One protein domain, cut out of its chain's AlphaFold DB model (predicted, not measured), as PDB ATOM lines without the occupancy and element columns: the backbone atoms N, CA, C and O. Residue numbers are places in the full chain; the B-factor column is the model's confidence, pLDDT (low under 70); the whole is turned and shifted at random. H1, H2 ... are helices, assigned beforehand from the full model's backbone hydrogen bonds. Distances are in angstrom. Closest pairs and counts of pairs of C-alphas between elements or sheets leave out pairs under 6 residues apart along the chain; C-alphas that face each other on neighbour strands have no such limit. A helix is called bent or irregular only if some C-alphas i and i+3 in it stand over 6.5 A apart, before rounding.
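AT A GLANCE: This is residues 2 to 75 of the 342 residues of an uncharacterized protein of Alkaliphilus sp (UniProt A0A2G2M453). The model is a flat, open frame: the long helices H2 and H3 run opposite ways as its two long sides, H2 kinks near residue 28 so that its last residues turn toward H3, and H4 crosses the other end. Short H1 packs on H4 at that end. The printed part has 74 residues with four named helices, H1 to H4 in order, and no named strand; the class is all helix. It is loose, with a radius of gyration of the C-alphas of 14.5 A and spans of 37 by 31 by 16 A.

HOW THE PARTS SIT: H1, residues 2 to 8, and H2, residues 11 to 34, touch only at the corner, and only just, with 3 pairs of C-alphas within 8 A; the closest are those of Leu 5 and Gly 13, 7.0 A apart. H2 is irregular, with C-alphas 27 and 30 8.4 A apart and a kink of 79 degrees near residue 28. H3, residues 36 to 56, is close to H2 but not clearly touching, the closest C-alphas being those of Ile 32 and Leu 39 at 7.5 A; the two stand at a shallow tilt of 30 degrees, opposite ways. H4, residues 60 to 73, touches H3 only at the corner, with the C-alphas of Asp 54 and Val 61 closest at 5.5 A. H4 touches H1 with residues 61 to 65 alone, about perpendicular at 79 degrees; the closest C-alphas are those of Ala 7 and Val 61, 6.2 A. H4 only just touches H2, with 3 pairs of C-alphas within 8 A; Arg 11 and Gly 68 have the closest C-alphas, 6.9 A. Each O i to N i+4 pair is within hydrogen-bond range in H1, H3 and H4, and 18 of 20 are in H2.

IN THESE COORDINATES: H1 begins at C-alpha 2 (2.215, -19.833, -8.608). H2 measures 32.1 A and ends at C-alpha 34 (2.375, -20.929, -32.354). H3 measures 30.2 A and H4 20.2 A, ending at C-alpha 73 (-11.091, -3.292, -4.318).

THE WHOLE: The C-alphas of Ile 34 and Ala 75, the two farthest apart, are 42.0 A apart. The printed part has no cut, and its three links are tight. Mean pLDDT of the printed part is 84.0; residues 2 to 3, 6 to 7, 9 and 71 to 75 are under 70.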
ATOM      1  N   PHE A   2       3.557 -20.457  -8.516       66.88
ATOM      2  CA  PHE A   2       2.215 -19.833  -8.608       66.88
ATOM      3  C   PHE A   2       1.253 -20.209  -7.462       66.88
ATOM      4  O   PHE A   2       0.691 -19.331  -6.818       66.88
ATOM      5  N   ILE A   3       1.137 -21.500  -7.131       66.75
ATOM      6  CA  ILE A   3       0.267 -21.980  -6.039       66.75
ATOM      7  C   ILE A   3       0.727 -21.459  -4.671       66.75
ATOM      8  O   ILE A   3      -0.098 -21.089  -3.842       66.75
ATOM      9  N   ILE A   4       2.041 -21.370  -4.447       71.00
ATOM     10  CA  ILE A   4       2.615 -20.847  -3.197       71.00
ATOM     11  C   ILE A   4       2.282 -19.359  -3.052       71.00
ATOM     12  O   ILE A   4       1.899 -18.913  -1.973       71.00
ATOM     13  N   LEU A   5       2.356 -18.596  -4.147       72.62
ATOM     14  CA  LEU A   5       1.943 -17.199  -4.142       72.62
ATOM     15  C   LEU A   5       0.446 -17.054  -3.836       72.62
ATOM     16  O   LEU A   5       0.089 -16.253  -2.972       72.62
ATOM     17  N   LEU A   6      -0.415 -17.839  -4.490       67.38
ATOM     18  CA  LEU A   6      -1.852 -17.843  -4.204       67.38
ATOM     19  C   LEU A   6      -2.139 -18.181  -2.733       67.38
ATOM     20  O   LEU A   6      -2.917 -17.488  -2.080       67.38
ATOM     21  N   ALA A   7      -1.457 -19.190  -2.188       65.69
ATOM     22  CA  ALA A   7      -1.597 -19.610  -0.797       65.69
ATOM     23  C   ALA A   7      -1.111 -18.545   0.206       65.69
ATOM     24  O   ALA A   7      -1.703 -18.402   1.279       65.69
ATOM     25  N   SER A   8      -0.070 -17.778  -0.151       71.75
ATOM     26  CA  SER A   8       0.477 -16.688   0.675       71.75
ATOM     27  C   SER A   8      -0.467 -15.491   0.836       71.75
ATOM     28  O   SER A   8      -0.300 -14.699   1.759       71.75
ATOM     29  N   GLY A   9      -1.435 -15.317  -0.072       67.00
ATOM     30  CA  GLY A   9      -2.324 -14.153  -0.076       67.00
ATOM     31  C   GLY A   9      -1.624 -12.812  -0.355       67.00
ATOM     32  O   GLY A   9      -2.192 -11.755  -0.069       67.00
ATOM     33  N   SER A  10      -0.398 -12.822  -0.898       76.25
ATOM     34  CA  SER A  10       0.367 -11.600  -1.179       76.25
ATOM     35  C   SER A  10      -0.254 -10.787  -2.318       76.25
ATOM     36  O   SER A  10      -0.104 -11.098  -3.501       76.25
ATOM     37  N   ARG A  11      -0.920  -9.684  -1.956       76.62
ATOM     38  CA  ARG A  11      -1.568  -8.753  -2.897       76.62
ATOM     39  C   ARG A  11      -0.574  -8.120  -3.876       76.62
ATOM     40  O   ARG A  11      -0.858  -8.033  -5.066       76.62
ATOM     41  N   GLY A  12       0.598  -7.719  -3.379       77.75
ATOM     42  CA  GLY A  12       1.654  -7.126  -4.202       77.75
ATOM     43  C   GLY A  12       2.246  -8.118  -5.203       77.75
ATOM     44  O   GLY A  12       2.466  -7.769  -6.359       77.75
ATOM     45  N   GLY A  13       2.433  -9.378  -4.791       82.00
ATOM     46  CA  GLY A  13       2.923 -10.417  -5.697       82.00
ATOM     47  C   GLY A  13       1.910 -10.784  -6.785       82.00
ATOM     48  O   GLY A  13       2.304 -10.991  -7.930       82.00
ATOM     49  N   LEU A  14       0.608 -10.795  -6.472       81.75
ATOM     50  CA  LEU A  14      -0.446 -10.998  -7.478       81.75
ATOM     51  C   LEU A  14      -0.411  -9.918  -8.563       81.75
ATOM     52  O   LEU A  14      -0.427 -10.241  -9.749       81.75
ATOM     53  N   LEU A  15      -0.311  -8.644  -8.167       83.88
ATOM     54  CA  LEU A  15      -0.204  -7.540  -9.120       83.88
ATOM     55  C   LEU A  15       1.063  -7.660  -9.977       83.88
ATOM     56  O   LEU A  15       0.996  -7.491 -11.193       83.88
ATOM     57  N   ALA A  16       2.199  -8.020  -9.372       88.38
ATOM     58  CA  ALA A  16       3.440  -8.239 -10.106       88.38
ATOM     59  C   ALA A  16       3.312  -9.352 -11.156       88.38
ATOM     60  O   ALA A  16       3.794  -9.173 -12.275       88.38
ATOM     61  N   ILE A  17       2.609 -10.453 -10.855       88.19
ATOM     62  CA  ILE A  17       2.315 -11.492 -11.853       88.19
ATOM     63  C   ILE A  17       1.481 -10.938 -13.000       88.19
ATOM     64  O   ILE A  17       1.819 -11.204 -14.150       88.19
ATOM     65  N   VAL A  18       0.416 -10.183 -12.721       89.56
ATOM     66  CA  VAL A  18      -0.470  -9.656 -13.773       89.56
ATOM     67  C   VAL A  18       0.308  -8.739 -14.714       89.56
ATOM     68  O   VAL A  18       0.312  -8.955 -15.924       89.56
ATOM     69  N   VAL A  19       1.034  -7.764 -14.163       93.00
ATOM     70  CA  VAL A  19       1.802  -6.789 -14.951       93.00
ATOM     71  C   VAL A  19       2.937  -7.476 -15.722       93.00
ATOM     72  O   VAL A  19       3.145  -7.195 -16.903       93.00
ATOM     73  N   THR A  20       3.631  -8.440 -15.108       94.00
ATOM     74  CA  THR A  20       4.681  -9.220 -15.792       94.00
ATOM     75  C   THR A  20       4.106 -10.131 -16.874       94.00
ATOM     76  O   THR A  20       4.717 -10.277 -17.925       94.00
ATOM     77  N   SER A  21       2.924 -10.717 -16.668       91.81
ATOM     78  CA  SER A  21       2.262 -11.559 -17.674       91.81
ATOM     79  C   SER A  21       1.880 -10.753 -18.912       91.81
ATOM     80  O   SER A  21       2.044 -11.246 -20.023       91.81
ATOM     81  N   ILE A  22       1.448  -9.498 -18.745       94.50
ATOM     82  CA  ILE A  22       1.210  -8.589 -19.874       94.50
ATOM     83  C   ILE A  22       2.509  -8.375 -20.659       94.50
ATOM     84  O   ILE A  22       2.526  -8.546 -21.877       94.50
ATOM     85  N   LEU A  23       3.615  -8.074 -19.971       94.56
ATOM     86  CA  LEU A  23       4.916  -7.902 -20.622       94.56
ATOM     87  C   LEU A  23       5.400  -9.193 -21.305       94.56
ATOM     88  O   LEU A  23       5.932  -9.136 -22.413       94.56
ATOM     89  N   LEU A  24       5.181 -10.352 -20.683       93.69
ATOM     90  CA  LEU A  24       5.481 -11.664 -21.253       93.69
ATOM     91  C   LEU A  24       4.685 -11.893 -22.538       93.69
ATOM     92  O   LEU A  24       5.271 -12.290 -23.541       93.69
ATOM     93  N   ILE A  25       3.379 -11.604 -22.534       92.38
ATOM     94  CA  ILE A  25       2.520 -11.735 -23.717       92.38
ATOM     95  C   ILE A  25       3.015 -10.818 -24.830       92.38
ATOM     96  O   ILE A  25       3.167 -11.279 -25.956       92.38
ATOM     97  N   ILE A  26       3.331  -9.557 -24.530       92.50
ATOM     98  CA  ILE A  26       3.876  -8.612 -25.516       92.50
ATOM     99  C   ILE A  26       5.190  -9.146 -26.107       92.50
ATOM    100  O   ILE A  26       5.361  -9.169 -27.326       92.50
ATOM    101  N   THR A  27       6.094  -9.624 -25.252       91.69
ATOM    102  CA  THR A  27       7.431 -10.093 -25.648       91.69
ATOM    103  C   THR A  27       7.367 -11.388 -26.464       91.69
ATOM    104  O   THR A  27       8.091 -11.541 -27.442       91.69
ATOM    105  N   LEU A  28       6.475 -12.315 -26.106       90.94
ATOM    106  CA  LEU A  28       6.403 -13.662 -26.682       90.94
ATOM    107  C   LEU A  28       5.161 -13.907 -27.554       90.94
ATOM    108  O   LEU A  28       4.889 -15.059 -27.896       90.94
ATOM    109  N   HIS A  29       4.423 -12.865 -27.957       89.56
ATOM    110  CA  HIS A  29       3.130 -12.983 -28.652       89.56
ATOM    111  C   HIS A  29       3.151 -13.969 -29.832       89.56
ATOM    112  O   HIS A  29       2.254 -14.804 -29.955       89.56
ATOM    113  N   LYS A  30       4.204 -13.947 -30.663       86.44
ATOM    114  CA  LYS A  30       4.342 -14.862 -31.812       86.44
ATOM    115  C   LYS A  30       4.489 -16.321 -31.380       86.44
ATOM    116  O   LYS A  30       3.813 -17.193 -31.916       86.44
ATOM    117  N   LYS A  31       5.354 -16.596 -30.399       86.88
ATOM    118  CA  LYS A  31       5.589 -17.957 -29.886       86.88
ATOM    119  C   LYS A  31       4.368 -18.487 -29.137       86.88
ATOM    120  O   LYS A  31       4.041 -19.662 -29.281       86.88
ATOM    121  N   ILE A  32       3.664 -17.625 -28.401       88.00
ATOM    122  CA  ILE A  32       2.398 -17.971 -27.740       88.00
ATOM    123  C   ILE A  32       1.361 -18.391 -28.778       88.00
ATOM    124  O   ILE A  32       0.723 -19.422 -28.598       88.00
ATOM    125  N   PHE A  33       1.227 -17.649 -29.882       88.44
ATOM    126  CA  PHE A  33       0.289 -18.003 -30.947       88.44
ATOM    127  C   PHE A  33       0.639 -19.338 -31.619       88.44
ATOM    128  O   PHE A  33      -0.252 -20.121 -31.929       88.44
ATOM    129  N   ILE A  34       1.928 -19.645 -31.791       90.00
ATOM    130  CA  ILE A  34       2.375 -20.929 -32.354       90.00
ATOM    131  C   ILE A  34       2.087 -22.093 -31.388       90.00
ATOM    132  O   ILE A  34       1.623 -23.150 -31.810       90.00
ATOM    133  N   HIS A  35       2.319 -21.907 -30.085       90.31
ATOM    134  CA  HIS A  35       2.241 -22.969 -29.072       90.31
ATOM    135  C   HIS A  35       1.017 -22.871 -28.142       90.31
ATOM    136  O   HIS A  35       1.026 -23.428 -27.043       90.31
ATOM    137  N   TRP A  36      -0.056 -22.195 -28.565       91.81
ATOM    138  CA  TRP A  36      -1.215 -21.899 -27.711       91.81
ATOM    139  C   TRP A  36      -1.894 -23.155 -27.142       91.81
ATOM    140  O   TRP A  36      -2.360 -23.141 -26.005       91.81
ATOM    141  N   LYS A  37      -1.894 -24.269 -27.889       93.75
ATOM    142  CA  LYS A  37      -2.431 -25.560 -27.423       93.75
ATOM    143  C   LYS A  37      -1.625 -26.120 -26.249       93.75
ATOM    144  O   LYS A  37      -2.205 -26.518 -25.246       93.75
ATOM    145  N   SER A  38      -0.295 -26.102 -26.341       91.12
ATOM    146  CA  SER A  38       0.583 -26.537 -25.248       91.12
ATOM    147  C   SER A  38       0.434 -25.633 -24.025       91.12
ATOM    148  O   SER A  38       0.377 -26.120 -22.899       91.12
ATOM    149  N   LEU A  39       0.299 -24.320 -24.243       89.06
ATOM    150  CA  LEU A  39       0.027 -23.365 -23.171       89.06
ATOM    151  C   LEU A  39      -1.306 -23.666 -22.470       89.06
ATOM    152  O   LEU A  39      -1.362 -23.640 -21.242       89.06
ATOM    153  N   LEU A  40      -2.358 -24.005 -23.221       91.56
ATOM    154  CA  LEU A  40      -3.644 -24.410 -22.648       91.56
ATOM    155  C   LEU A  40      -3.535 -25.674 -21.798       91.56
ATOM    156  O   LEU A  40      -4.129 -25.714 -20.727       91.56
ATOM    157  N   VAL A  41      -2.758 -26.673 -22.223       93.75
ATOM    158  CA  VAL A  41      -2.522 -27.885 -21.419       93.75
ATOM    159  C   VAL A  41      -1.830 -27.533 -20.101       93.75
ATOM    160  O   VAL A  41      -2.249 -28.001 -19.043       93.75
ATOM    161  N   ILE A  42      -0.819 -26.657 -20.134       90.06
ATOM    162  CA  ILE A  42      -0.134 -26.192 -18.921       90.06
ATOM    163  C   ILE A  42      -1.115 -25.453 -18.003       90.06
ATOM    164  O   ILE A  42      -1.208 -25.784 -16.821       90.06
ATOM    165  N   LEU A  43      -1.894 -24.505 -18.527       89.31
ATOM    166  CA  LEU A  43      -2.880 -23.763 -17.736       89.31
ATOM    167  C   LEU A  43      -3.960 -24.685 -17.153       89.31
ATOM    168  O   LEU A  43      -4.280 -24.571 -15.970       89.31
ATOM    169  N   ALA A  44      -4.467 -25.641 -17.933       92.38
ATOM    170  CA  ALA A  44      -5.424 -26.638 -17.464       92.38
ATOM    171  C   ALA A  44      -4.824 -27.500 -16.345       92.38
ATOM    172  O   ALA A  44      -5.465 -27.693 -15.313       92.38
ATOM    173  N   SER A  45      -3.571 -27.945 -16.488       91.25
ATOM    174  CA  SER A  45      -2.879 -28.701 -15.438       91.25
ATOM    175  C   SER A  45      -2.734 -27.889 -14.146       91.25
ATOM    176  O   SER A  45      -2.980 -28.409 -13.061       91.25
ATOM    177  N   MET A  46      -2.437 -26.587 -14.244       88.06
ATOM    178  CA  MET A  46      -2.372 -25.698 -13.082       88.06
ATOM    179  C   MET A  46      -3.733 -25.546 -12.394       88.06
ATOM    180  O   MET A  46      -3.784 -25.525 -11.166       88.06
ATOM    181  N   VAL A  47      -4.822 -25.465 -13.165       89.62
ATOM    182  CA  VAL A  47      -6.193 -25.409 -12.633       89.62
ATOM    183  C   VAL A  47      -6.558 -26.713 -11.925       89.62
ATOM    184  O   VAL A  47      -7.081 -26.663 -10.816       89.62
ATOM    185  N   VAL A  48      -6.229 -27.870 -12.505       92.12
ATOM    186  CA  VAL A  48      -6.469 -29.179 -11.874       92.12
ATOM    187  C   VAL A  48      -5.698 -29.298 -10.561       92.12
ATOM    188  O   VAL A  48      -6.284 -29.643  -9.538       92.12
ATOM    189  N   ILE A  49      -4.407 -28.947 -10.548       89.69
ATOM    190  CA  ILE A  49      -3.609 -28.961  -9.313       89.69
ATOM    191  C   ILE A  49      -4.207 -27.992  -8.284       89.69
ATOM    192  O   ILE A  49      -4.303 -28.338  -7.110       89.69
ATOM    193  N   PHE A  50      -4.643 -26.801  -8.701       87.75
ATOM    194  CA  PHE A  50      -5.312 -25.856  -7.811       87.75
ATOM    195  C   PHE A  50      -6.594 -26.443  -7.202       87.75
ATOM    196  O   PHE A  50      -6.771 -26.346  -5.992       87.75
ATOM    197  N   MET A  51      -7.449 -27.084  -8.004       89.50
ATOM    198  CA  MET A  51      -8.678 -27.734  -7.530       89.50
ATOM    199  C   MET A  51      -8.381 -28.866  -6.542       89.50
ATOM    200  O   MET A  51      -9.042 -28.960  -5.512       89.50
ATOM    201  N   LEU A  52      -7.360 -29.688  -6.815       90.56
ATOM    202  CA  LEU A  52      -6.917 -30.742  -5.900       90.56
ATOM    203  C   LEU A  52      -6.451 -30.155  -4.564       90.56
ATOM    204  O   LEU A  52      -6.879 -30.608  -3.506       90.56
ATOM    205  N   VAL A  53      -5.614 -29.115  -4.607       87.50
ATOM    206  CA  VAL A  53      -5.135 -28.425  -3.403       87.50
ATOM    207  C   VAL A  53      -6.307 -27.813  -2.631       87.50
ATOM    208  O   VAL A  53      -6.419 -28.033  -1.431       87.50
ATOM    209  N   ASP A  54      -7.210 -27.084  -3.287       89.94
ATOM    210  CA  ASP A  54      -8.356 -26.458  -2.616       89.94
ATOM    211  C   ASP A  54      -9.317 -27.497  -2.021       89.94
ATOM    212  O   ASP A  54      -9.830 -27.285  -0.926       89.94
ATOM    213  N   SER A  55      -9.490 -28.651  -2.677       91.06
ATOM    214  CA  SER A  55     -10.264 -29.772  -2.139       91.06
ATOM    215  C   SER A  55      -9.626 -30.365  -0.881       91.06
ATOM    216  O   SER A  55     -10.343 -30.630   0.078       91.06
ATOM    217  N   VAL A  56      -8.298 -30.546  -0.853       91.12
ATOM    218  CA  VAL A  56      -7.567 -31.012   0.345       91.12
ATOM    219  C   VAL A  56      -7.666 -29.998   1.490       91.12
ATOM    220  O   VAL A  56      -7.713 -30.381   2.655       91.12
ATOM    221  N   PHE A  57      -7.729 -28.703   1.173       88.12
ATOM    222  CA  PHE A  57      -7.861 -27.616   2.147       88.12
ATOM    223  C   PHE A  57      -9.312 -27.155   2.379       88.12
ATOM    224  O   PHE A  57      -9.508 -26.048   2.887       88.12
ATOM    225  N   GLU A  58     -10.321 -27.960   2.029       91.62
ATOM    226  CA  GLU A  58     -11.747 -27.683   2.294       91.62
ATOM    227  C   GLU A  58     -12.218 -26.296   1.794       91.62
ATOM    228  O   GLU A  58     -12.963 -25.584   2.469       91.62
ATOM    229  N   GLY A  59     -11.737 -25.841   0.634       86.56
ATOM    230  CA  GLY A  59     -12.128 -24.553   0.043       86.56
ATOM    231  C   GLY A  59     -11.452 -23.315   0.651       86.56
ATOM    232  O   GLY A  59     -11.745 -22.176   0.258       86.56
ATOM    233  N   ARG A  60     -10.540 -23.485   1.622       84.44
ATOM    234  CA  ARG A  60      -9.872 -22.362   2.312       84.44
ATOM    235  C   ARG A  60      -8.982 -21.541   1.381       84.44
ATOM    236  O   ARG A  60      -8.812 -20.342   1.617       84.44
ATOM    237  N   VAL A  61      -8.411 -22.146   0.337       83.44
ATOM    238  CA  VAL A  61      -7.546 -21.433  -0.617       83.44
ATOM    239  C   VAL A  61      -8.400 -20.497  -1.467       83.44
ATOM    240  O   VAL A  61      -8.106 -19.301  -1.547       83.44
ATOM    241  N   THR A  62      -9.517 -20.993  -2.002       85.19
ATOM    242  CA  THR A  62     -10.494 -20.178  -2.734       85.19
ATOM    243  C   THR A  62     -11.055 -19.050  -1.866       85.19
ATOM    244  O   THR A  62     -11.125 -17.902  -2.317       85.19
ATOM    245  N   ALA A  63     -11.410 -19.328  -0.608       85.44
ATOM    246  CA  ALA A  63     -11.911 -18.312   0.319       85.44
ATOM    247  C   ALA A  63     -10.884 -17.192   0.568       85.44
ATOM    248  O   ALA A  63     -11.230 -16.008   0.506       85.44
ATOM    249  N   ARG A  64      -9.606 -17.543   0.776       80.06
ATOM    250  CA  ARG A  64      -8.515 -16.569   0.946       80.06
ATOM    251  C   ARG A  64      -8.303 -15.706  -0.291       80.06
ATOM    252  O   ARG A  64      -8.153 -14.495  -0.147       80.06
ATOM    253  N   ILE A  65      -8.326 -16.295  -1.489       78.69
ATOM    254  CA  ILE A  65      -8.189 -15.543  -2.745       78.69
ATOM    255  C   ILE A  65      -9.362 -14.575  -2.908       78.69
ATOM    256  O   ILE A  65      -9.136 -13.383  -3.110       78.69
ATOM    257  N   LYS A  66     -10.608 -15.047  -2.752       81.75
ATOM    258  CA  LYS A  66     -11.808 -14.198  -2.843       81.75
ATOM    259  C   LYS A  66     -11.752 -13.036  -1.851       81.75
ATOM    260  O   LYS A  66     -12.000 -11.895  -2.235       81.75
ATOM    261  N   HIS A  67     -11.380 -13.305  -0.601       77.56
ATOM    262  CA  HIS A  67     -11.213 -12.267   0.412       77.56
ATOM    263  C   HIS A  67     -10.081 -11.291   0.054       77.56
ATOM    264  O   HIS A  67     -10.259 -10.083   0.165       77.56
ATOM    265  N   GLY A  68      -8.934 -11.788  -0.415       71.44
ATOM    266  CA  GLY A  68      -7.791 -10.969  -0.823       71.44
ATOM    267  C   GLY A  68      -8.100 -10.043  -2.001       71.44
ATOM    268  O   GLY A  68      -7.739  -8.869  -1.957       71.44
ATOM    269  N   VAL A  69      -8.814 -10.549  -3.012       71.94
ATOM    270  CA  VAL A  69      -9.285  -9.772  -4.168       71.94
ATOM    271  C   VAL A  69     -10.323  -8.743  -3.728       71.94
ATOM    272  O   VAL A  69     -10.162  -7.561  -4.015       71.94
ATOM    273  N   LYS A  70     -11.343  -9.139  -2.954       76.25
ATOM    274  CA  LYS A  70     -12.354  -8.204  -2.434       76.25
ATOM    275  C   LYS A  70     -11.714  -7.088  -1.604       76.25
ATOM    276  O   LYS A  70     -12.022  -5.924  -1.823       76.25
ATOM    277  N   ALA A  71     -10.763  -7.428  -0.735       69.31
ATOM    278  CA  ALA A  71     -10.018  -6.473   0.085       69.31
ATOM    279  C   ALA A  71      -9.071  -5.557  -0.716       69.31
ATOM    280  O   ALA A  71      -8.602  -4.553  -0.183       69.31
ATOM    281  N   MET A  72      -8.740  -5.901  -1.966       66.12
ATOM    282  CA  MET A  72      -7.968  -5.040  -2.868       66.12
ATOM    283  C   MET A  72      -8.843  -3.936  -3.481       66.12
ATOM    284  O   MET A  72      -8.345  -2.834  -3.702       66.12
ATOM    285  N   PHE A  73     -10.131  -4.219  -3.705       67.19
ATOM    286  CA  PHE A  73     -11.091  -3.292  -4.318       67.19
ATOM    287  C   PHE A  73     -12.020  -2.593  -3.317       67.19
ATOM    288  O   PHE A  73     -12.609  -1.569  -3.648       67.19
ATOM    289  N   SER A  74     -12.157  -3.099  -2.090       64.25
ATOM    290  CA  SER A  74     -12.947  -2.437  -1.054       64.25
ATOM    291  C   SER A  74     -12.142  -1.318  -0.392       64.25
ATOM    292  O   SER A  74     -11.168  -1.590   0.316       64.25
ATOM    293  N   ALA A  75     -12.576  -0.068  -0.552       60.62
ATOM    294  CA  ALA A  75     -12.179   1.007   0.350       60.62
ATOM    295  C   ALA A  75     -12.852   0.748   1.707       60.62
ATOM    296  O   ALA A  75     -14.049   0.962   1.863       60.62
TER     297      ALA A  75